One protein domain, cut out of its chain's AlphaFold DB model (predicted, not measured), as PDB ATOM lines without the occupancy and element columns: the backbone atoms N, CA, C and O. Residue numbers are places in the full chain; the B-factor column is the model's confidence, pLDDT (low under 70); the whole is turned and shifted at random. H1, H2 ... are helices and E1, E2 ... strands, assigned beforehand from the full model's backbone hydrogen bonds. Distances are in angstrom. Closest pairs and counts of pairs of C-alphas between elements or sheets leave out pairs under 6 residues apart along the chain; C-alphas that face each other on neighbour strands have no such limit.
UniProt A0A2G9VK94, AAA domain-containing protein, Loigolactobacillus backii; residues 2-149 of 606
ATOM      1  N   GLN A   2       4.004  49.448  13.769       72.62
ATOM      2  CA  GLN A   2       2.705  49.773  14.380       72.62
ATOM      3  C   GLN A   2       1.559  49.348  13.456       72.62
ATOM      4  O   GLN A   2       1.503  49.789  12.306       72.62
ATOM      5  N   TYR A   3       0.637  48.533  13.964       71.56
ATOM      6  CA  TYR A   3      -0.580  48.117  13.259       71.56
ATOM      7  C   TYR A   3      -1.797  48.799  13.890       71.56
ATOM      8  O   TYR A   3      -1.871  48.889  15.110       71.56
ATOM      9  N   LYS A   4      -2.745  49.288  13.082       62.41
ATOM     10  CA  LYS A   4      -4.031  49.836  13.552       62.41
ATOM     11  C   LYS A   4      -5.167  48.970  13.024       62.41
ATOM     12  O   LYS A   4      -5.251  48.775  11.812       62.41
ATOM     13  N   ILE A   5      -6.024  48.473  13.912       63.84
ATOM     14  CA  ILE A   5      -7.102  47.533  13.569       63.84
ATOM     15  C   ILE A   5      -8.446  48.172  13.909       63.84
ATOM     16  O   ILE A   5      -8.704  48.434  15.074       63.84
ATOM     17  N   GLY A   6      -9.307  48.423  12.923       55.44
ATOM     18  CA  GLY A   6     -10.627  49.030  13.136       55.44
ATOM     19  C   GLY A   6     -11.720  48.377  12.289       55.44
ATOM     20  O   GLY A   6     -11.432  47.634  11.350       55.44
ATOM     21  N   ARG A   7     -12.983  48.675  12.617       49.09
ATOM     22  CA  ARG A   7     -14.168  48.191  11.890       49.09
ATOM     23  C   ARG A   7     -14.148  48.732  10.452       49.09
ATOM     24  O   ARG A   7     -14.213  49.943  10.245       49.09
ATOM     25  N   LEU A   8     -14.089  47.858   9.445       42.88
ATOM     26  CA  LEU A   8     -14.412  48.245   8.067       42.88
ATOM     27  C   LEU A   8     -15.919  48.540   8.009       42.88
ATOM     28  O   LEU A   8     -16.735  47.626   7.956       42.88
ATOM     29  N   LEU A   9     -16.305  49.815   8.065       34.06
ATOM     30  CA  LEU A   9     -17.693  50.232   7.855       34.06
ATOM     31  C   LEU A   9     -18.083  50.009   6.382       34.06
ATOM     32  O   LEU A   9     -17.615  50.713   5.490       34.06
ATOM     33  N   GLY A  10     -18.941  49.015   6.136       42.62
ATOM     34  CA  GLY A  10     -19.544  48.690   4.839       42.62
ATOM     35  C   GLY A  10     -20.196  47.299   4.845       42.62
ATOM     36  O   GLY A  10     -19.897  46.500   5.722       42.62
ATOM     37  N   ASN A  11     -21.067  47.001   3.865       37.88
ATOM     38  CA  ASN A  11     -21.836  45.744   3.692       37.88
ATOM     39  C   ASN A  11     -20.987  44.469   3.435       37.88
ATOM     40  O   ASN A  11     -21.408  43.574   2.701       37.88
ATOM     41  N   LYS A  12     -19.782  44.367   3.995       37.75
ATOM     42  CA  LYS A  12     -19.006  43.124   4.025       37.75
ATOM     43  C   LYS A  12     -19.226  42.414   5.370       37.75
ATOM     44  O   LYS A  12     -19.451  43.095   6.369       37.75
ATOM     45  N   PRO A  13     -19.212  41.070   5.399       39.34
ATOM     46  CA  PRO A  13     -19.372  40.306   6.637       39.34
ATOM     47  C   PRO A  13     -18.280  40.666   7.661       39.34
ATOM     48  O   PRO A  13     -17.279  41.278   7.290       39.34
ATOM     49  N   LYS A  14     -18.504  40.309   8.939       50.34
ATOM     50  CA  LYS A  14     -17.662  40.520  10.144       50.34
ATOM     51  C   LYS A  14     -16.206  39.981  10.033       50.34
ATOM     52  O   LYS A  14     -15.729  39.286  10.916       50.34
ATOM     53  N   GLU A  15     -15.476  40.210   8.949       43.69
ATOM     54  CA  GLU A  15     -14.201  39.532   8.708       43.69
ATOM     55  C   GLU A  15     -13.037  40.210   9.452       43.69
ATOM     56  O   GLU A  15     -12.400  41.133   8.947       43.69
ATOM     57  N   ALA A  16     -12.732  39.697  10.648       53.06
ATOM     58  CA  ALA A  16     -11.414  39.146  10.971       53.06
ATOM     59  C   ALA A  16     -10.201  40.091  10.814       53.06
ATOM     60  O   ALA A  16      -9.107  39.656  10.442       53.06
ATOM     61  N   ALA A  17     -10.353  41.386  11.107       62.16
ATOM     62  CA  ALA A  17      -9.279  42.368  10.922       62.16
ATOM     63  C   ALA A  17      -8.018  42.048  11.754       62.16
ATOM     64  O   ALA A  17      -6.905  42.343  11.314       62.16
ATOM     65  N   PHE A  18      -8.178  41.401  12.918       69.94
ATOM     66  CA  PHE A  18      -7.051  40.987  13.757       69.94
ATOM     67  C   PHE A  18      -6.427  39.653  13.316       69.94
ATOM     68  O   PHE A  18      -5.207  39.582  13.158       69.94
ATOM     69  N   MET A  19      -7.234  38.636  12.983       69.00
ATOM     70  CA  MET A  19      -6.720  37.389  12.385       69.00
ATOM     71  C   MET A  19      -5.946  37.657  11.081       69.00
ATOM     72  O   MET A  19      -4.930  37.025  10.812       69.00
ATOM     73  N   ALA A  20      -6.361  38.647  10.280       72.00
ATOM     74  CA  ALA A  20      -5.722  38.975   9.001       72.00
ATOM     75  C   ALA A  20      -4.250  39.423   9.114       72.00
ATOM     76  O   ALA A  20      -3.523  39.427   8.109       72.00
ATOM     77  N   ILE A  21      -3.799  39.821  10.309       75.06
ATOM     78  CA  ILE A  21      -2.412  40.225  10.556       75.06
ATOM     79  C   ILE A  21      -1.639  39.249  11.446       75.06
ATOM     80  O   ILE A  21      -0.438  39.442  11.599       75.06
ATOM     81  N   GLU A  22      -2.265  38.192  11.971       79.00
ATOM     82  CA  GLU A  22      -1.654  37.288  12.960       79.00
ATOM     83  C   GLU A  22      -0.319  36.692  12.475       79.00
ATOM     84  O   GLU A  22       0.686  36.716  13.182       79.00
ATOM     85  N   ASN A  23      -0.276  36.270  11.206       83.31
ATOM     86  CA  ASN A  23       0.895  35.662  10.567       83.31
ATOM     87  C   ASN A  23       1.946  36.693  10.116       83.31
ATOM     88  O   ASN A  23       2.977  36.321   9.559       83.31
ATOM     89  N   LYS A  24       1.674  37.990  10.300       85.25
ATOM     90  CA  LYS A  24       2.570  39.096   9.929       85.25
ATOM     91  C   LYS A  24       3.267  39.726  11.132       85.25
ATOM     92  O   LYS A  24       4.206  40.487  10.916       85.25
ATOM     93  N   LEU A  25       2.807  39.441  12.349       88.88
ATOM     94  CA  LEU A  25       3.363  40.001  13.576       88.88
ATOM     95  C   LEU A  25       4.783  39.479  13.819       88.88
ATOM     96  O   LEU A  25       5.053  38.282  13.704       88.88
ATOM     97  N   GLN A  26       5.681  40.386  14.181       91.69
ATOM     98  CA  GLN A  26       7.068  40.120  14.537       91.69
ATOM     99  C   GLN A  26       7.348  40.540  15.981       91.69
ATOM    100  O   GLN A  26       6.622  41.328  16.587       91.69
ATOM    101  N   ASN A  27       8.429  40.001  16.550       92.12
ATOM    102  CA  ASN A  27       8.842  40.356  17.903       92.12
ATOM    103  C   ASN A  27       9.153  41.861  17.998       92.12
ATOM    104  O   ASN A  27       9.917  42.391  17.192       92.12
ATOM    105  N   GLY A  28       8.594  42.525  19.008       91.19
ATOM    106  CA  GLY A  28       8.712  43.965  19.240       91.19
ATOM    107  C   GLY A  28       7.654  44.814  18.531       91.19
ATOM    108  O   GLY A  28       7.721  46.041  18.609       91.19
ATOM    109  N   ASP A  29       6.690  44.210  17.833       93.12
ATOM    110  CA  ASP A  29       5.599  44.964  17.219       93.12
ATOM    111  C   ASP A  29       4.611  45.527  18.246       93.12
ATOM    112  O   ASP A  29       4.424  44.981  19.334       93.12
ATOM    113  N   THR A  30       3.950  46.622  17.866       91.94
ATOM    114  CA  THR A  30       2.854  47.226  18.627       91.94
ATOM    115  C   THR A  30       1.578  47.181  17.798       91.94
ATOM    116  O   THR A  30       1.525  47.693  16.676       91.94
ATOM    117  N   VAL A  31       0.532  46.593  18.356       88.75
ATOM    118  CA  VAL A  31      -0.795  46.512  17.755       88.75
ATOM    119  C   VAL A  31      -1.727  47.433  18.522       88.75
ATOM    120  O   VAL A  31      -1.910  47.265  19.720       88.75
ATOM    121  N   VAL A  32      -2.320  48.396  17.825       86.88
ATOM    122  CA  VAL A  32      -3.310  49.318  18.376       86.88
ATOM    123  C   VAL A  32      -4.705  48.876  17.946       86.88
ATOM    124  O   VAL A  32      -4.989  48.767  16.744       86.88
ATOM    125  N   LEU A  33      -5.560  48.610  18.931       79.44
ATOM    126  CA  LEU A  33      -6.933  48.164  18.729       79.44
ATOM    127  C   LEU A  33      -7.896  49.357  18.712       79.44
ATOM    128  O   LEU A  33      -8.016  50.079  19.694       79.44
ATOM    129  N   ASN A  34      -8.626  49.515  17.607       72.56
ATOM    130  CA  ASN A  34      -9.645  50.550  17.390       72.56
ATOM    131  C   ASN A  34     -11.037  49.936  17.105       72.56
ATOM    132  O   ASN A  34     -11.892  50.589  16.505       72.56
ATOM    133  N   SER A  35     -11.231  48.648  17.397       69.50
ATOM    134  CA  SER A  35     -12.478  47.906  17.163       69.50
ATOM    135  C   SER A  35     -13.059  47.465  18.494       69.50
ATOM    136  O   SER A  35     -12.328  46.880  19.277       69.50
ATOM    137  N   ASP A  36     -14.360  47.647  18.705       70.00
ATOM    138  CA  ASP A  36     -15.035  47.298  19.969       70.00
ATOM    139  C   ASP A  36     -15.319  45.786  20.118       70.00
ATOM    140  O   ASP A  36     -15.834  45.342  21.139       70.00
ATOM    141  N   ILE A  37     -15.015  44.981  19.092       68.25
ATOM    142  CA  ILE A  37     -15.196  43.519  19.078       68.25
ATOM    143  C   ILE A  37     -13.845  42.858  18.799       68.25
ATOM    144  O   ILE A  37     -13.140  43.274  17.869       68.25
ATOM    145  N   ILE A  38     -13.515  41.823  19.580       71.69
ATOM    146  CA  ILE A  38     -12.347  40.960  19.373       71.69
ATOM    147  C   ILE A  38     -12.815  39.571  18.930       71.69
ATOM    148  O   ILE A  38     -13.417  38.832  19.704       71.69
ATOM    149  N   ASP A  39     -12.477  39.213  17.690       69.38
ATOM    150  CA  ASP A  39     -12.549  37.833  17.203       69.38
ATOM    151  C   ASP A  39     -11.341  37.027  17.707       69.38
ATOM    152  O   ASP A  39     -10.271  37.582  17.967       69.38
ATOM    153  N   SER A  40     -11.477  35.698  17.754       79.25
ATOM    154  CA  SER A  40     -10.425  34.797  18.236       79.25
ATOM    155  C   SER A  40      -9.108  34.900  17.467       79.25
ATOM    156  O   SER A  40      -8.975  34.334  16.386       79.25
ATOM    157  N   VAL A  41      -8.084  35.524  18.051       82.38
ATOM    158  CA  VAL A  41      -6.766  35.701  17.413       82.38
ATOM    159  C   VAL A  41      -5.686  34.843  18.070       82.38
ATOM    160  O   VAL A  41      -5.709  34.628  19.283       82.38
ATOM    161  N   THR A  42      -4.718  34.359  17.286       88.31
ATOM    162  CA  THR A  42      -3.534  33.656  17.810       88.31
ATOM    163  C   THR A  42      -2.267  34.478  17.593       88.31
ATOM    164  O   THR A  42      -1.880  34.773  16.470       88.31
ATOM    165  N   ILE A  43      -1.583  34.826  18.679       89.50
ATOM    166  CA  ILE A  43      -0.396  35.681  18.678       89.50
ATOM    167  C   ILE A  43       0.836  34.830  18.996       89.50
ATOM    168  O   ILE A  43       1.050  34.403  20.132       89.50
ATOM    169  N   ASN A  44       1.655  34.593  17.966       91.12
ATOM    170  CA  ASN A  44       2.879  33.784  18.046       91.12
ATOM    171  C   ASN A  44       4.156  34.609  18.303       91.12
ATOM    172  O   ASN A  44       5.204  34.056  18.642       91.12
ATOM    173  N   ALA A  45       4.083  35.930  18.137       91.12
ATOM    174  CA  ALA A  45       5.201  36.849  18.314       91.12
ATOM    175  C   ALA A  45       5.125  37.576  19.660       91.12
ATOM    176  O   ALA A  45       4.046  37.745  20.224       91.12
ATOM    177  N   ALA A  46       6.273  38.028  20.157       93.62
ATOM    178  CA  ALA A  46       6.333  38.840  21.358       93.62
ATOM    179  C   ALA A  46       5.976  40.300  21.042       93.62
ATOM    180  O   ALA A  46       6.778  40.989  20.414       93.62
ATOM    181  N   ILE A  47       4.793  40.773  21.435       94.62
ATOM    182  CA  ILE A  47       4.271  42.085  21.008       94.62
ATOM    183  C   ILE A  47       3.726  42.926  22.166       94.62
ATOM    184  O   ILE A  47       3.515  42.437  23.276       94.62
ATOM    185  N   THR A  48       3.438  44.194  21.877       95.62
ATOM    186  CA  THR A  48       2.586  45.066  22.696       95.62
ATOM    187  C   THR A  48       1.213  45.218  22.048       95.62
ATOM    188  O   THR A  48       1.123  45.553  20.870       95.62
ATOM    189  N   LEU A  49       0.150  45.012  22.812       92.62
ATOM    190  CA  LEU A  49      -1.231  45.267  22.433       92.62
ATOM    191  C   LEU A  49      -1.739  46.485  23.205       92.62
ATOM    192  O   LEU A  49      -1.790  46.436  24.428       92.62
ATOM    193  N   ASP A  50      -2.100  47.557  22.508       93.00
ATOM    194  CA  ASP A  50      -2.609  48.797  23.099       93.00
ATOM    195  C   ASP A  50      -4.077  48.998  22.726       93.00
ATOM    196  O   ASP A  50      -4.423  49.182  21.555       93.00
ATOM    197  N   GLY A  51      -4.943  48.945  23.734       88.19
ATOM    198  CA  GLY A  51      -6.382  49.122  23.583       88.19
ATOM    199  C   GLY A  51      -6.848  50.573  23.615       88.19
ATOM    200  O   GLY A  51      -8.036  50.822  23.440       88.19
ATOM    201  N   GLN A  52      -5.950  51.530  23.865       88.88
ATOM    202  CA  GLN A  52      -6.256  52.963  23.971       88.88
ATOM    203  C   GLN A  52      -7.375  53.319  24.975       88.88
ATOM    204  O   GLN A  52      -7.989  54.381  24.878       88.88
ATOM    205  N   GLY A  53      -7.642  52.443  25.945       85.31
ATOM    206  CA  GLY A  53      -8.685  52.589  26.961       85.31
ATOM    207  C   GLY A  53     -10.065  52.095  26.525       85.31
ATOM    208  O   GLY A  53     -11.020  52.226  27.291       85.31
ATOM    209  N   HIS A  54     -10.194  51.531  25.322       85.19
ATOM    210  CA  HIS A  54     -11.459  51.001  24.822       85.19
ATOM    211  C   HIS A  54     -11.884  49.713  25.543       85.19
ATOM    212  O   HIS A  54     -11.066  48.988  26.122       85.19
ATOM    213  N   THR A  55     -13.192  49.450  25.486       85.19
ATOM    214  CA  THR A  55     -13.793  48.182  25.904       85.19
ATOM    215  C   THR A  55     -13.989  47.282  24.695       85.19
ATOM    216  O   THR A  55     -14.530  47.705  23.676       85.19
ATOM    217  N   PHE A  56     -13.545  46.043  24.830       84.56
ATOM    218  CA  PHE A  56     -13.530  45.022  23.805       84.56
ATOM    219  C   PHE A  56     -14.451  43.880  24.209       84.56
ATOM    220  O   PHE A  56     -14.188  43.189  25.194       84.56
ATOM    221  N   HIS A  57     -15.503  43.664  23.428       84.19
ATOM    222  CA  HIS A  57     -16.430  42.565  23.646       84.19
ATOM    223  C   HIS A  57     -15.888  41.276  23.014       84.19
ATOM    224  O   HIS A  57     -15.570  41.248  21.820       84.19
ATOM    225  N   VAL A  58     -15.784  40.217  23.820       83.69
ATOM    226  CA  VAL A  58     -15.441  38.861  23.367       83.69
ATOM    227  C   VAL A  58     -16.739  38.065  23.237       83.69
ATOM    228  O   VAL A  58     -17.397  37.790  24.240       83.69
ATOM    229  N   GLU A  59     -17.127  37.729  22.002       77.62
ATOM    230  CA  GLU A  59     -18.380  37.014  21.712       77.62
ATOM    231  C   GLU A  59     -18.333  35.547  22.195       77.62
ATOM    232  O   GLU A  59     -17.275  34.907  22.196       77.62
ATOM    233  N   ASP A  60     -19.495  35.002  22.570       74.50
ATOM    234  CA  ASP A  60     -19.667  33.606  22.995       74.50
ATOM    235  C   ASP A  60     -19.127  32.593  21.975       74.50
ATOM    236  O   ASP A  60     -19.101  32.839  20.770       74.50
ATOM    237  N   GLU A  61     -18.727  31.415  22.466       69.81
ATOM    238  CA  GLU A  61     -18.187  30.301  21.669       69.81
ATOM    239  C   GLU A  61     -16.826  30.597  21.006       69.81
ATOM    240  O   GLU A  61     -16.342  29.816  20.182       69.81
ATOM    241  N   THR A  62     -16.159  31.685  21.409       68.56
ATOM    242  CA  THR A  62     -14.812  32.056  20.954       68.56
ATOM    243  C   THR A  62     -13.795  32.115  22.107       68.56
ATOM    244  O   THR A  62     -14.116  31.960  23.286       68.56
ATOM    245  N   VAL A  63     -12.515  32.287  21.768       73.81
ATOM    246  CA  VAL A  63     -11.457  32.665  22.718       73.81
ATOM    247  C   VAL A  63     -10.919  34.002  22.254       73.81
ATOM    248  O   VAL A  63     -10.413  34.031  21.146       73.81
ATOM    249  N   GLY A  64     -10.971  35.065  23.055       81.00
ATOM    250  CA  GLY A  64     -10.592  36.410  22.608       81.00
ATOM    251  C   GLY A  64      -9.171  36.467  22.043       81.00
ATOM    252  O   GLY A  64      -8.972  36.698  20.851       81.00
ATOM    253  N   ILE A  65      -8.161  36.214  22.878       88.19
ATOM    254  CA  ILE A  65      -6.750  36.295  22.470       88.19
ATOM    255  C   ILE A  65      -5.979  35.068  22.947       88.19
ATOM    256  O   ILE A  65      -5.874  34.836  24.145       88.19
ATOM    257  N   ASN A  66      -5.367  34.311  22.036       89.81
ATOM    258  CA  ASN A  66      -4.447  33.220  22.362       89.81
ATOM    259  C   ASN A  66      -2.991  33.695  22.254       89.81
ATOM    260  O   ASN A  66      -2.531  34.064  21.178       89.81
ATOM    261  N   LEU A  67      -2.247  33.640  23.354       91.50
ATOM    262  CA  LEU A  67      -0.851  34.050  23.461       91.50
ATOM    263  C   LEU A  67       0.073  32.825  23.501       91.50
ATOM    264  O   LEU A  67      -0.041  31.974  24.393       91.50
ATOM    265  N   HIS A  68       1.018  32.768  22.563       91.62
ATOM    266  CA  HIS A  68       2.084  31.759  22.506       91.62
ATOM    267  C   HIS A  68       3.478  32.326  22.823       91.62
ATOM    268  O   HIS A  68       4.452  31.579  22.860       91.62
ATOM    269  N   ASN A  69       3.597  33.631  23.077       92.50
ATOM    270  CA  ASN A  69       4.875  34.286  23.349       92.50
ATOM    271  C   ASN A  69       4.717  35.437  24.356       92.50
ATOM    272  O   ASN A  69       3.600  35.778  24.747       92.50
ATOM    273  N   HIS A  70       5.836  36.028  24.778       94.81
ATOM    274  CA  HIS A  70       5.875  37.131  25.737       94.81
ATOM    275  C   HIS A  70       5.102  38.346  25.226       94.81
ATOM    276  O   HIS A  70       5.483  38.925  24.216       94.81
ATOM    277  N   CYS A  71       4.043  38.760  25.914       95.31
ATOM    278  CA  CYS A  71       3.214  39.870  25.442       95.31
ATOM    279  C   CYS A  71       2.992  40.918  26.526       95.31
ATOM    280  O   CYS A  71       2.927  40.614  27.718       95.31
ATOM    281  N   GLN A  72       2.844  42.161  26.084       96.94
ATOM    282  CA  GLN A  72       2.380  43.272  26.902       96.94
ATOM    283  C   GLN A  72       1.001  43.681  26.409       96.94
ATOM    284  O   GLN A  72       0.810  43.853  25.210       96.94
ATOM    285  N   ILE A  73       0.044  43.817  27.313       95.81
ATOM    286  CA  ILE A  73      -1.295  44.315  27.022       95.81
ATOM    287  C   ILE A  73      -1.474  45.564  27.869       95.81
ATOM    288  O   ILE A  73      -1.227  45.531  29.075       95.81
ATOM    289  N   VAL A  74      -1.827  46.668  27.218       96.75
ATOM    290  CA  VAL A  74      -1.899  47.989  27.831       96.75
ATOM    291  C   VAL A  74      -3.215  48.672  27.465       96.75
ATOM    292  O   VAL A  74      -3.664  48.584  26.323       96.75
ATOM    293  N   ASN A  75      -3.838  49.358  28.423       95.44
ATOM    294  CA  ASN A  75      -5.061  50.144  28.226       95.44
ATOM    295  C   ASN A  75      -6.216  49.343  27.589       95.44
ATOM    296  O   ASN A  75      -6.881  49.830  26.673       95.44
ATOM    297  N   CYS A  76      -6.440  48.102  28.022       92.00
ATOM    298  CA  CYS A  76      -7.470  47.231  27.448       92.00
ATOM    299  C   CYS A  76      -8.520  46.846  28.486       92.00
ATOM    300  O   CYS A  76      -8.188  46.221  29.492       92.00
ATOM    301  N   ASN A  77      -9.794  47.109  28.198       91.56
ATOM    302  CA  ASN A  77     -10.905  46.573  28.978       91.56
ATOM    303  C   ASN A  77     -11.573  45.453  28.177       91.56
ATOM    304  O   ASN A  77     -12.035  45.691  27.072       91.56
ATOM    305  N   PHE A  78     -11.610  44.235  28.693       90.69
ATOM    306  CA  PHE A  78     -12.256  43.092  28.065       90.69
ATOM    307  C   PHE A  78     -13.563  42.798  28.782       90.69
ATOM    308  O   PHE A  78     -13.582  42.627  30.001       90.69
ATOM    309  N   ASP A  79     -14.623  42.729  27.992       88.88
ATOM    310  CA  ASP A  79     -15.971  42.397  28.413       88.88
ATOM    311  C   ASP A  79     -16.360  41.057  27.778       88.88
ATOM    312  O   ASP A  79     -16.538  40.959  26.561       88.88
ATOM    313  N   ILE A  80     -16.362  39.992  28.576       89.06
ATOM    314  CA  ILE A  80     -16.277  38.617  28.074       89.06
ATOM    315  C   ILE A  80     -17.611  37.904  28.265       89.06
ATOM    316  O   ILE A  80     -18.115  37.813  29.387       89.06
ATOM    317  N   GLY A  81     -18.166  37.393  27.161       84.19
ATOM    318  CA  GLY A  81     -19.434  36.664  27.137       84.19
ATOM    319  C   GLY A  81     -19.458  35.407  28.015       84.19
ATOM    320  O   GLY A  81     -18.432  34.909  28.473       84.19
ATOM    321  N   GLU A  82     -20.656  34.870  28.245       83.56
ATOM    322  CA  GLU A  82     -20.894  33.748  29.159       83.56
ATOM    323  C   GLU A  82     -20.175  32.445  28.758       83.56
ATOM    324  O   GLU A  82     -19.920  31.583  29.608       83.56
ATOM    325  N   LYS A  83     -19.874  32.275  27.464       85.69
ATOM    326  CA  LYS A  83     -19.286  31.055  26.890       85.69
ATOM    327  C   LYS A  83     -17.968  31.303  26.158       85.69
ATOM    328  O   LYS A  83     -17.708  30.658  25.138       85.69
ATOM    329  N   ALA A  84     -17.148  32.234  26.638       84.50
ATOM    330  CA  ALA A  84     -15.887  32.589  25.996       84.50
ATOM    331  C   ALA A  84     -14.744  32.740  27.000       84.50
ATOM    332  O   ALA A  84     -14.937  33.224  28.101       84.50
ATOM    333  N   ASN A  85     -13.520  32.376  26.607       87.38
ATOM    334  CA  ASN A  85     -12.341  32.763  27.393       87.38
ATOM    335  C   ASN A  85     -11.830  34.123  26.904       87.38
ATOM    336  O   ASN A  85     -11.731  34.325  25.694       87.38
ATOM    337  N   GLY A  86     -11.433  35.014  27.814       88.94
ATOM    338  CA  GLY A  86     -10.896  36.331  27.449       88.94
ATOM    339  C   GLY A  86      -9.512  36.240  26.814       88.94
ATOM    340  O   GLY A  86      -9.353  36.266  25.592       88.94
ATOM    341  N   ILE A  87      -8.492  36.109  27.659       91.25
ATOM    342  CA  ILE A  87      -7.106  35.891  27.232       91.25
ATOM    343  C   ILE A  87      -6.705  34.462  27.578       91.25
ATOM    344  O   ILE A  87      -6.933  33.991  28.684       91.25
ATOM    345  N   SER A  88      -6.069  33.769  26.642       90.69
ATOM    346  CA  SER A  88      -5.584  32.404  26.786       90.69
ATOM    347  C   SER A  88      -4.068  32.351  26.639       90.69
ATOM    348  O   SER A  88      -3.535  32.745  25.609       90.69
ATOM    349  N   VAL A  89      -3.357  31.816  27.630       89.94
ATOM    350  CA  VAL A  89      -1.910  31.556  27.556       89.94
ATOM    351  C   VAL A  89      -1.676  30.076  27.258       89.94
ATOM    352  O   VAL A  89      -2.143  29.199  27.997       89.94
ATOM    353  N   ARG A  90      -0.972  29.783  26.157       85.56
ATOM    354  CA  ARG A  90      -0.857  28.420  25.607       85.56
ATOM    355  C   ARG A  90       0.494  27.748  25.847       85.56
ATOM    356  O   ARG A  90       0.499  26.539  26.087       85.56
ATOM    357  N   GLU A  91       1.598  28.495  25.842       86.88
ATOM    358  CA  GLU A  91       2.944  27.932  26.057       86.88
ATOM    359  C   GLU A  91       3.432  28.070  27.503       86.88
ATOM    360  O   GLU A  91       3.012  28.938  28.268       86.88
ATOM    361  N   THR A  92       4.361  27.195  27.881       84.06
ATOM    362  CA  THR A  92       5.090  27.285  29.151       84.06
ATOM    363  C   THR A  92       6.192  28.334  29.071       84.06
ATOM    364  O   THR A  92       6.846  28.458  28.040       84.06
ATOM    365  N   GLY A  93       6.495  29.009  30.180       84.25
ATOM    366  CA  GLY A  93       7.660  29.902  30.241       84.25
ATOM    367  C   GLY A  93       7.411  31.323  29.721       84.25
ATOM    368  O   GLY A  93       8.320  32.143  29.767       84.25
ATOM    369  N   ILE A  94       6.190  31.622  29.273       91.81
ATOM    370  CA  ILE A  94       5.791  32.960  28.829       91.81
ATOM    371  C   ILE A  94       5.782  33.938  30.014       91.81
ATOM    372  O   ILE A  94       5.481  33.567  31.153       91.81
ATOM    373  N   GLU A  95       6.071  35.201  29.711       95.38
ATOM    374  CA  GLU A  95       5.801  36.350  30.573       95.38
ATOM    375  C   GLU A  95       4.665  37.181  29.973       95.38
ATOM    376  O   GLU A  95       4.629  37.403  28.762       95.38
ATOM    377  N   LEU A  96       3.745  37.640  30.814       96.69
ATOM    378  CA  LEU A  96       2.631  38.495  30.411       96.69
ATOM    379  C   LEU A  96       2.676  39.781  31.231       96.69
ATOM    380  O   LEU A  96       2.813  39.717  32.449       96.69
ATOM    381  N   SER A  97       2.544  40.932  30.577       97.94
ATOM    382  CA  SER A  97       2.356  42.225  31.240       97.94
ATOM    383  C   SER A  97       0.941  42.726  31.013       97.94
ATOM    384  O   SER A  97       0.492  42.746  29.870       97.94
ATOM    385  N   LEU A  98       0.273  43.161  32.077       97.94
ATOM    386  CA  LEU A  98      -1.031  43.814  32.039       97.94
ATOM    387  C   LEU A  98      -0.896  45.200  32.673       97.94
ATOM    388  O   LEU A  98      -0.594  45.293  33.864       97.94
ATOM    389  N   GLN A  99      -1.100  46.254  31.888       98.00
ATOM    390  CA  GLN A  99      -1.061  47.641  32.353       98.00
ATOM    391  C   GLN A  99      -2.386  48.338  32.053       98.00
ATOM    392  O   GLN A  99      -2.800  48.388  30.899       98.00
ATOM    393  N   ASP A 100      -3.042  48.891  33.071       97.69
ATOM    394  CA  ASP A 100      -4.346  49.548  32.937       97.69
ATOM    395  C   ASP A 100      -5.349  48.646  32.194       97.69
ATOM    396  O   ASP A 100      -6.005  49.040  31.225       97.69
ATOM    397  N   CYS A 101      -5.398  47.379  32.618       96.69
ATOM    398  CA  CYS A 101      -6.214  46.346  31.993       96.69
ATOM    399  C   CYS A 101      -7.328  45.872  32.916       96.69
ATOM    400  O   CYS A 101      -7.084  45.559  34.080       96.69
ATOM    401  N   THR A 102      -8.519  45.687  32.360       95.69
ATOM    402  CA  THR A 102      -9.649  45.078  33.066       95.69
ATOM    403  C   THR A 102     -10.109  43.853  32.295       95.69
ATOM    404  O   THR A 102     -10.379  43.961  31.108       95.69
ATOM    405  N   LEU A 103     -10.207  42.697  32.944       94.19
ATOM    406  CA  LEU A 103     -10.795  41.479  32.392       94.19
ATOM    407  C   LEU A 103     -12.039  41.160  33.220       94.19
ATOM    408  O   LEU A 103     -11.896  40.813  34.394       94.19
ATOM    409  N   LEU A 104     -13.222  41.353  32.627       89.62
ATOM    410  CA  LEU A 104     -14.518  41.087  33.253       89.62
ATOM    411  C   LEU A 104     -15.283  40.015  32.476       89.62
ATOM    412  O   LEU A 104     -15.339  40.053  31.248       89.62
ATOM    413  N   HIS A 105     -15.871  39.075  33.196       86.94
ATOM    414  CA  HIS A 105     -16.569  37.907  32.701       86.94
ATOM    415  C   HIS A 105     -18.015  37.902  33.190       86.94
ATOM    416  O   HIS A 105     -18.275  38.105  34.375       86.94
ATOM    417  N   HIS A 106     -18.957  37.608  32.292       78.88
ATOM    418  CA  HIS A 106     -20.390  37.572  32.628       78.88
ATOM    419  C   HIS A 106     -20.890  36.209  33.123       78.88
ATOM    420  O   HIS A 106     -21.981  36.117  33.677       78.88
ATOM    421  N   SER A 107     -20.121  35.132  32.939       67.62
ATOM    422  CA  SER A 107     -20.558  33.784  33.343       67.62
ATOM    423  C   SER A 107     -20.340  33.491  34.821       67.62
ATOM    424  O   SER A 107     -19.221  33.618  35.314       67.62
ATOM    425  N   GLY A 108     -21.369  32.949  35.476       61.69
ATOM    426  CA  GLY A 108     -21.258  32.281  36.776       61.69
ATOM    427  C   GLY A 108     -20.845  30.801  36.697       61.69
ATOM    428  O   GLY A 108     -20.697  30.156  37.737       61.69
ATOM    429  N   ASP A 109     -20.663  30.241  35.494       64.50
ATOM    430  CA  ASP A 109     -20.325  28.827  35.312       64.50
ATOM    431  C   ASP A 109     -18.807  28.594  35.310       64.50
ATOM    432  O   ASP A 109     -18.034  29.316  34.687       64.50
ATOM    433  N   ASN A 110     -18.363  27.514  35.969       64.56
ATOM    434  CA  ASN A 110     -16.943  27.197  36.209       64.56
ATOM    435  C   ASN A 110     -16.132  26.746  34.968       64.56
ATOM    436  O   ASN A 110     -15.178  25.973  35.091       64.56
ATOM    437  N   VAL A 111     -16.552  27.122  33.761       76.25
ATOM    438  CA  VAL A 111     -16.037  26.554  32.504       76.25
ATOM    439  C   VAL A 111     -15.130  27.526  31.750       76.25
ATOM    440  O   VAL A 111     -14.158  27.079  31.138       76.25
ATOM    441  N   TYR A 112     -15.421  28.826  31.802       84.69
ATOM    442  CA  TYR A 112     -14.739  29.851  31.011       84.69
ATOM    443  C   TYR A 112     -14.123  30.913  31.913       84.69
ATOM    444  O   TYR A 112     -14.751  31.353  32.867       84.69
ATOM    445  N   GLU A 113     -12.879  31.290  31.630       87.88
ATOM    446  CA  GLU A 113     -12.072  32.166  32.477       87.88
ATOM    447  C   GLU A 113     -11.727  33.467  31.744       87.88
ATOM    448  O   GLU A 113     -11.436  33.476  30.540       87.88
ATOM    449  N   SER A 114     -11.664  34.576  32.484       91.12
ATOM    450  CA  SER A 114     -11.252  35.858  31.912       91.12
ATOM    451  C   SER A 114      -9.771  35.876  31.522       91.12
ATOM    452  O   SER A 114      -9.392  36.465  30.505       91.12
ATOM    453  N   LEU A 115      -8.949  35.121  32.256       92.06
ATOM    454  CA  LEU A 115      -7.565  34.805  31.910       92.06
ATOM    455  C   LEU A 115      -7.290  33.303  32.061       92.06
ATOM    456  O   LEU A 115      -6.905  32.833  33.129       92.06
ATOM    457  N   PHE A 116      -7.437  32.560  30.971       89.62
ATOM    458  CA  PHE A 116      -7.231  31.119  30.919       89.62
ATOM    459  C   PHE A 116      -5.759  30.745  30.714       89.62
ATOM    460  O   PHE A 116      -5.113  31.177  29.757       89.62
ATOM    461  N   MET A 117      -5.221  29.859  31.550       87.88
ATOM    462  CA  MET A 117      -3.831  29.398  31.442       87.88
ATOM    463  C   MET A 117      -3.760  27.884  31.262       87.88
ATOM    464  O   MET A 117      -3.940  27.117  32.208       87.88
ATOM    465  N   LYS A 118      -3.420  27.431  30.048       84.25
ATOM    466  CA  LYS A 118      -3.230  25.995  29.770       84.25
ATOM    467  C   LYS A 118      -1.981  25.440  30.465       84.25
ATOM    468  O   LYS A 118      -1.949  24.273  30.853       84.25
ATOM    469  N   SER A 119      -0.967  26.283  30.611       82.19
ATOM    470  CA  SER A 119       0.341  25.964  31.174       82.19
ATOM    471  C   SER A 119       0.742  27.025  32.201       82.19
ATOM    472  O   SER A 119       0.321  28.171  32.050       82.19
ATOM    473  N   PRO A 120       1.564  26.693  33.218       87.75
ATOM    474  CA  PRO A 120       2.030  27.685  34.177       87.75
ATOM    475  C   PRO A 120       2.813  28.814  33.495       87.75
ATOM    476  O   PRO A 120       3.848  28.569  32.864       87.75
ATOM    477  N   LEU A 121       2.343  30.046  33.669       92.12
ATOM    478  CA  LEU A 121       3.048  31.258  33.271       92.12
ATOM    479  C   LEU A 121       4.336  31.396  34.098       92.12
ATOM    480  O   LEU A 121       4.368  31.055  35.287       92.12
ATOM    481  N   HIS A 122       5.419  31.880  33.484       94.19
ATOM    482  CA  HIS A 122       6.650  32.152  34.224       94.19
ATOM    483  C   HIS A 122       6.463  33.344  35.161       94.19
ATOM    484  O   HIS A 122       6.740  33.238  36.356       94.19
ATOM    485  N   LYS A 123       5.951  34.451  34.618       96.75
ATOM    486  CA  LYS A 123       5.795  35.710  35.336       96.75
ATOM    487  C   LYS A 123       4.625  36.523  34.792       96.75
ATOM    488  O   LYS A 123       4.497  36.688  33.581       96.75
ATOM    489  N   LEU A 124       3.807  37.056  35.695       97.62
ATOM    490  CA  LEU A 124       2.780  38.050  35.400       97.62
ATOM    491  C   LEU A 124       3.223  39.406  35.962       97.62
ATOM    492  O   LEU A 124       3.405  39.545  37.170       97.62
ATOM    493  N   MET A 125       3.401  40.397  35.096       98.31
ATOM    494  CA  MET A 125       3.655  41.782  35.482       98.31
ATOM    495  C   MET A 125       2.338  42.555  35.473       98.31
ATOM    496  O   MET A 125       1.572  42.447  34.517       98.31
ATOM    497  N   VAL A 126       2.057  43.297  36.543       97.94
ATOM    498  CA  VAL A 126       0.768  43.979  36.737       97.94
ATOM    499  C   VAL A 126       0.958  45.435  37.130       97.94
ATOM    500  O   VAL A 126       1.614  45.749  38.119       97.94
ATOM    501  N   ASP A 127       0.345  46.338  36.382       97.69
ATOM    502  CA  ASP A 127       0.254  47.748  36.737       97.69
ATOM    503  C   ASP A 127      -1.195  48.190  36.566       97.69
ATOM    504  O   ASP A 127      -1.663  48.357  35.450       97.69
ATOM    505  N   ASN A 128      -1.940  48.280  37.669       97.62
ATOM    506  CA  ASN A 128      -3.377  48.556  37.645       97.62
ATOM    507  C   ASN A 128      -4.174  47.552  36.776       97.62
ATOM    508  O   ASN A 128      -4.885  47.925  35.845       97.62
ATOM    509  N   ALA A 129      -4.042  46.255  37.080       97.50
ATOM    510  CA  ALA A 129      -4.738  45.184  36.363       97.50
ATOM    511  C   ALA A 129      -5.874  44.577  37.204       97.50
ATOM    512  O   ALA A 129      -5.666  44.262  38.377       97.50
ATOM    513  N   LYS A 130      -7.054  44.363  36.612       96.62
ATOM    514  CA  LYS A 130      -8.209  43.700  37.236       96.62
ATOM    515  C   LYS A 130      -8.558  42.403  36.512       96.62
ATOM    516  O   LYS A 130      -8.733  42.409  35.299       96.62
ATOM    517  N   ILE A 131      -8.659  41.310  37.267       95.38
ATOM    518  CA  ILE A 131      -8.981  39.966  36.776       95.38
ATOM    519  C   ILE A 131     -10.005  39.354  37.724       95.38
ATOM    520  O   ILE A 131      -9.703  39.048  38.875       95.38
ATOM    521  N   ASP A 132     -11.228  39.190  37.259       90.38
ATOM    522  CA  ASP A 132     -12.357  38.807  38.102       90.38
ATOM    523  C   ASP A 132     -12.525  37.291  38.299       90.38
ATOM    524  O   ASP A 132     -12.903  36.862  39.387       90.38
ATOM    525  N   TYR A 133     -12.186  36.468  37.302       88.81
ATOM    526  CA  TYR A 133     -12.350  35.019  37.364       88.81
ATOM    527  C   TYR A 133     -11.324  34.244  36.529       88.81
ATOM    528  O   TYR A 133     -11.384  34.211  35.300       88.81
ATOM    529  N   CYS A 134     -10.406  33.549  37.208       88.00
ATOM    530  CA  CYS A 134      -9.636  32.458  36.617       88.00
ATOM    531  C   CYS A 134      -8.972  31.544  37.660       88.00
ATOM    532  O   CYS A 134      -8.890  31.841  38.859       88.00
ATOM    533  N   THR A 135      -8.438  30.425  37.174       89.38
ATOM    534  CA  THR A 135      -7.397  29.641  37.833       89.38
ATOM    535  C   THR A 135      -6.034  30.200  37.421       89.38
ATOM    536  O   THR A 135      -5.386  29.713  36.491       89.38
ATOM    537  N   LEU A 136      -5.579  31.236  38.124       92.12
ATOM    538  CA  LEU A 136      -4.348  31.956  37.820       92.12
ATOM    539  C   LEU A 136      -3.100  31.102  38.088       92.12
ATOM    540  O   LEU A 136      -2.536  31.100  39.184       92.12
ATOM    541  N   ASN A 137      -2.661  30.395  37.046       92.19
ATOM    542  CA  ASN A 137      -1.547  29.455  37.053       92.19
ATOM    543  C   ASN A 137      -0.222  30.136  36.686       92.19
ATOM    544  O   ASN A 137       0.224  30.076  35.546       92.19
ATOM    545  N   THR A 138       0.428  30.784  37.654       93.94
ATOM    546  CA  THR A 138       1.694  31.507  37.429       93.94
ATOM    547  C   THR A 138       2.729  31.227  38.514       93.94
ATOM    548  O   THR A 138       2.386  31.052  39.683       93.94
ATOM    549  N   LYS A 139       4.014  31.189  38.148       95.25
ATOM    550  CA  LYS A 139       5.115  31.019  39.108       95.25
ATOM    551  C   LYS A 139       5.421  32.309  39.867       95.25
ATOM    552  O   LYS A 139       5.728  32.224  41.057       95.25
ATOM    553  N   GLN A 140       5.314  33.469  39.213       97.31
ATOM    554  CA  GLN A 140       5.629  34.777  39.794       97.31
ATOM    555  C   GLN A 140       4.612  35.856  39.392       97.31
ATOM    556  O   GLN A 140       4.093  35.849  38.275       97.31
ATOM    557  N   ILE A 141       4.348  36.797  40.299       98.31
ATOM    558  CA  ILE A 141       3.550  38.009  40.080       98.31
ATOM    559  C   ILE A 141       4.315  39.202  40.649       98.31
ATOM    560  O   ILE A 141       4.679  39.194  41.826       98.31
ATOM    561  N   GLU A 142       4.520  40.240  39.844       98.31
ATOM    562  CA  GLU A 142       5.188  41.470  40.279       98.31
ATOM    563  C   GLU A 142       4.487  42.717  39.754       98.31
ATOM    564  O   GLU A 142       4.014  42.724  38.620       98.31
ATOM    565  N   GLY A 143       4.472  43.790  40.546       97.00
ATOM    566  CA  GLY A 143       4.074  45.102  40.040       97.00
ATOM    567  C   GLY A 143       3.393  46.016  41.055       97.00
ATOM    568  O   GLY A 143       3.648  45.929  42.258       97.00
ATOM    569  N   SER A 144       2.574  46.947  40.569       97.19
ATOM    570  CA  SER A 144       1.977  47.999  41.394       97.19
ATOM    571  C   SER A 144       0.663  47.516  42.023       97.19
ATOM    572  O   SER A 144       0.657  47.112  43.181       97.19
ATOM    573  N   THR A 145      -0.427  47.500  41.267       98.19
ATOM    574  CA  THR A 145      -1.792  47.298  41.739       98.19
ATOM    575  C   THR A 145      -2.450  46.173  40.957       98.19
ATOM    576  O   THR A 145      -2.467  46.182  39.727       98.19
ATOM    577  N   LEU A 146      -3.012  45.217  41.689       98.12
ATOM    578  CA  LEU A 146      -3.702  44.059  41.151       98.12
ATOM    579  C   LEU A 146      -5.039  43.879  41.868       98.12
ATOM    580  O   LEU A 146      -5.081  43.864  43.097       98.12
ATOM    581  N   TYR A 147      -6.109  43.710  41.102       97.12
ATOM    582  CA  TYR A 147      -7.434  43.346  41.591       97.12
ATOM    583  C   TYR A 147      -7.736  41.925  41.133       97.12
ATOM    584  O   TYR A 147      -7.677  41.640  39.938       97.12
ATOM    585  N   LEU A 148      -8.042  41.042  42.075       95.94
ATOM    586  CA  LEU A 148      -8.373  39.652  41.808       95.94
ATOM    587  C   LEU A 148      -9.739  39.299  42.390       95.94
ATOM    588  O   LEU A 148     -10.063  39.682  43.519       95.94
ATOM    589  N   GLY A 149     -10.476  38.480  41.651       91.94
ATOM    590  CA  GLY A 149     -11.732  37.913  42.111       91.94
ATOM    591  C   GLY A 149     -12.919  38.872  42.023       91.94
ATOM    592  O   GLY A 149     -12.778  40.079  41.809       91.94
TER     593      GLY A 149
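AT A GLANCE: This is residues 2 to 149 of the 606 residues of the protein "AAA domain-containing protein" of Loigolactobacillus backii (UniProt A0A2G9VK94). The chain is wound in stacked turns, a short solenoid in which successive turns add parallel strands to two walls that stand partly face to face. The larger wall is the row E1, E2, E4, E7, E10, E12, E13, with E5 and E8 beyond its bend; the smaller wall is E3, E6, E9, E11, while the short helix H1 and the loop of residues 7 to 18 lie at the E1 end of the stack. The 148 printed residues hold one named helix and 13 named strands, in the order E1, H1, then E2 to E13; the class is mostly strand. The larger sheet is branched, its neighbour pairs parallel, and the smaller runs E3, E6, E9, E11, all parallel. The whole is compact, with a radius of gyration of the C-alphas of 14.3 A and spans of 45 by 36 by 25 A.

HOW THE PARTS SIT: In the larger, twisted sheet, E10, residues 95 to 105, has three neighbours. It bends by 97 degrees at residue 100, and its pairing is staggered: E7, residues 71 to 74, and E8, residues 77 to 80, lie on one side of it, beside residues 96 to 100 and 101 to 105. E12, residues 121 to 131, lies on the other side, beside residues 95 to 103. N 73 and O 97 are 2.8 A apart, N 78 and O 102 2.7 A, and N 98 and O 125 2.9 A, each within hydrogen-bond range. Beyond E12 comes the edge strand E13, residues 138 to 148, with N 126 and O 142 at 2.9 A. E12 bends by 121 degrees at residue 128 and E13 by 124 degrees at residue 144. On the other side of E7 from E10 is E4, residues 48 to 50, with N 49 and O 72 at 2.7 A; next come E2, residues 30 to 34, with N 31 and O 48 at 2.8 A, and the edge strand E1, residues 2 to 6, with N 3 and O 30 at 3.0 A. Beside E8 is the edge strand E5, residues 55 to 58, with N 56 and O 77 at 2.7 A; residues 57 to 58 of E5 also pair, parallel, with residues 37 to 38. The smaller sheet holds E3, residues 41 to 43, E6, residues 63 to 67, E9, residues 85 to 89, and E11, residues 115 to 117. N 43 and O 66 are 2.8 A apart, N 67 and O 88 2.7 A, and N 116 and O 87 2.7 A. The two sheets form a sandwich, two sheets face to face: the facing parts are 9.1 A apart centre to centre and their best planes 14 degrees apart. H1, residues 19 to 22, only grazes the smaller sheet; its closest C-alphas with E3 are those of Met 19 and Val 41, 5.3 A. H1 is too short for an O i to N i+4 pair; its one O i to N i+3 pair is within range. E1, H1 and E2 form a strand-helix-strand unit, two parallel neighbour strands with a helix between, its crossover right-handed.

IN THESE COORDINATES: E1 begins at C-alpha 2, (2.705, 49.773, 14.380). E10 is the longest from first to last C-alpha, 22.5 A, and begins at C-alpha 95, (5.801, 36.350, 30.573). E12 measures 15.3 A, E13 13.7 A, E1 13.4 A and E2 13.0 A. E13 ends at C-alpha 148, (-8.373, 39.652, 41.808).

THE WHOLE: The C-alphas farthest apart are those of Asn 11 and Lys 139, 46.9 A. The printed part has no cut. The link from E1 to H1, 12 residues, is long. The mean pLDDT of the printed part is 83.8; residues 4 to 19, 35, 37, 39, 61 to 62 and 107 to 110 are under 70.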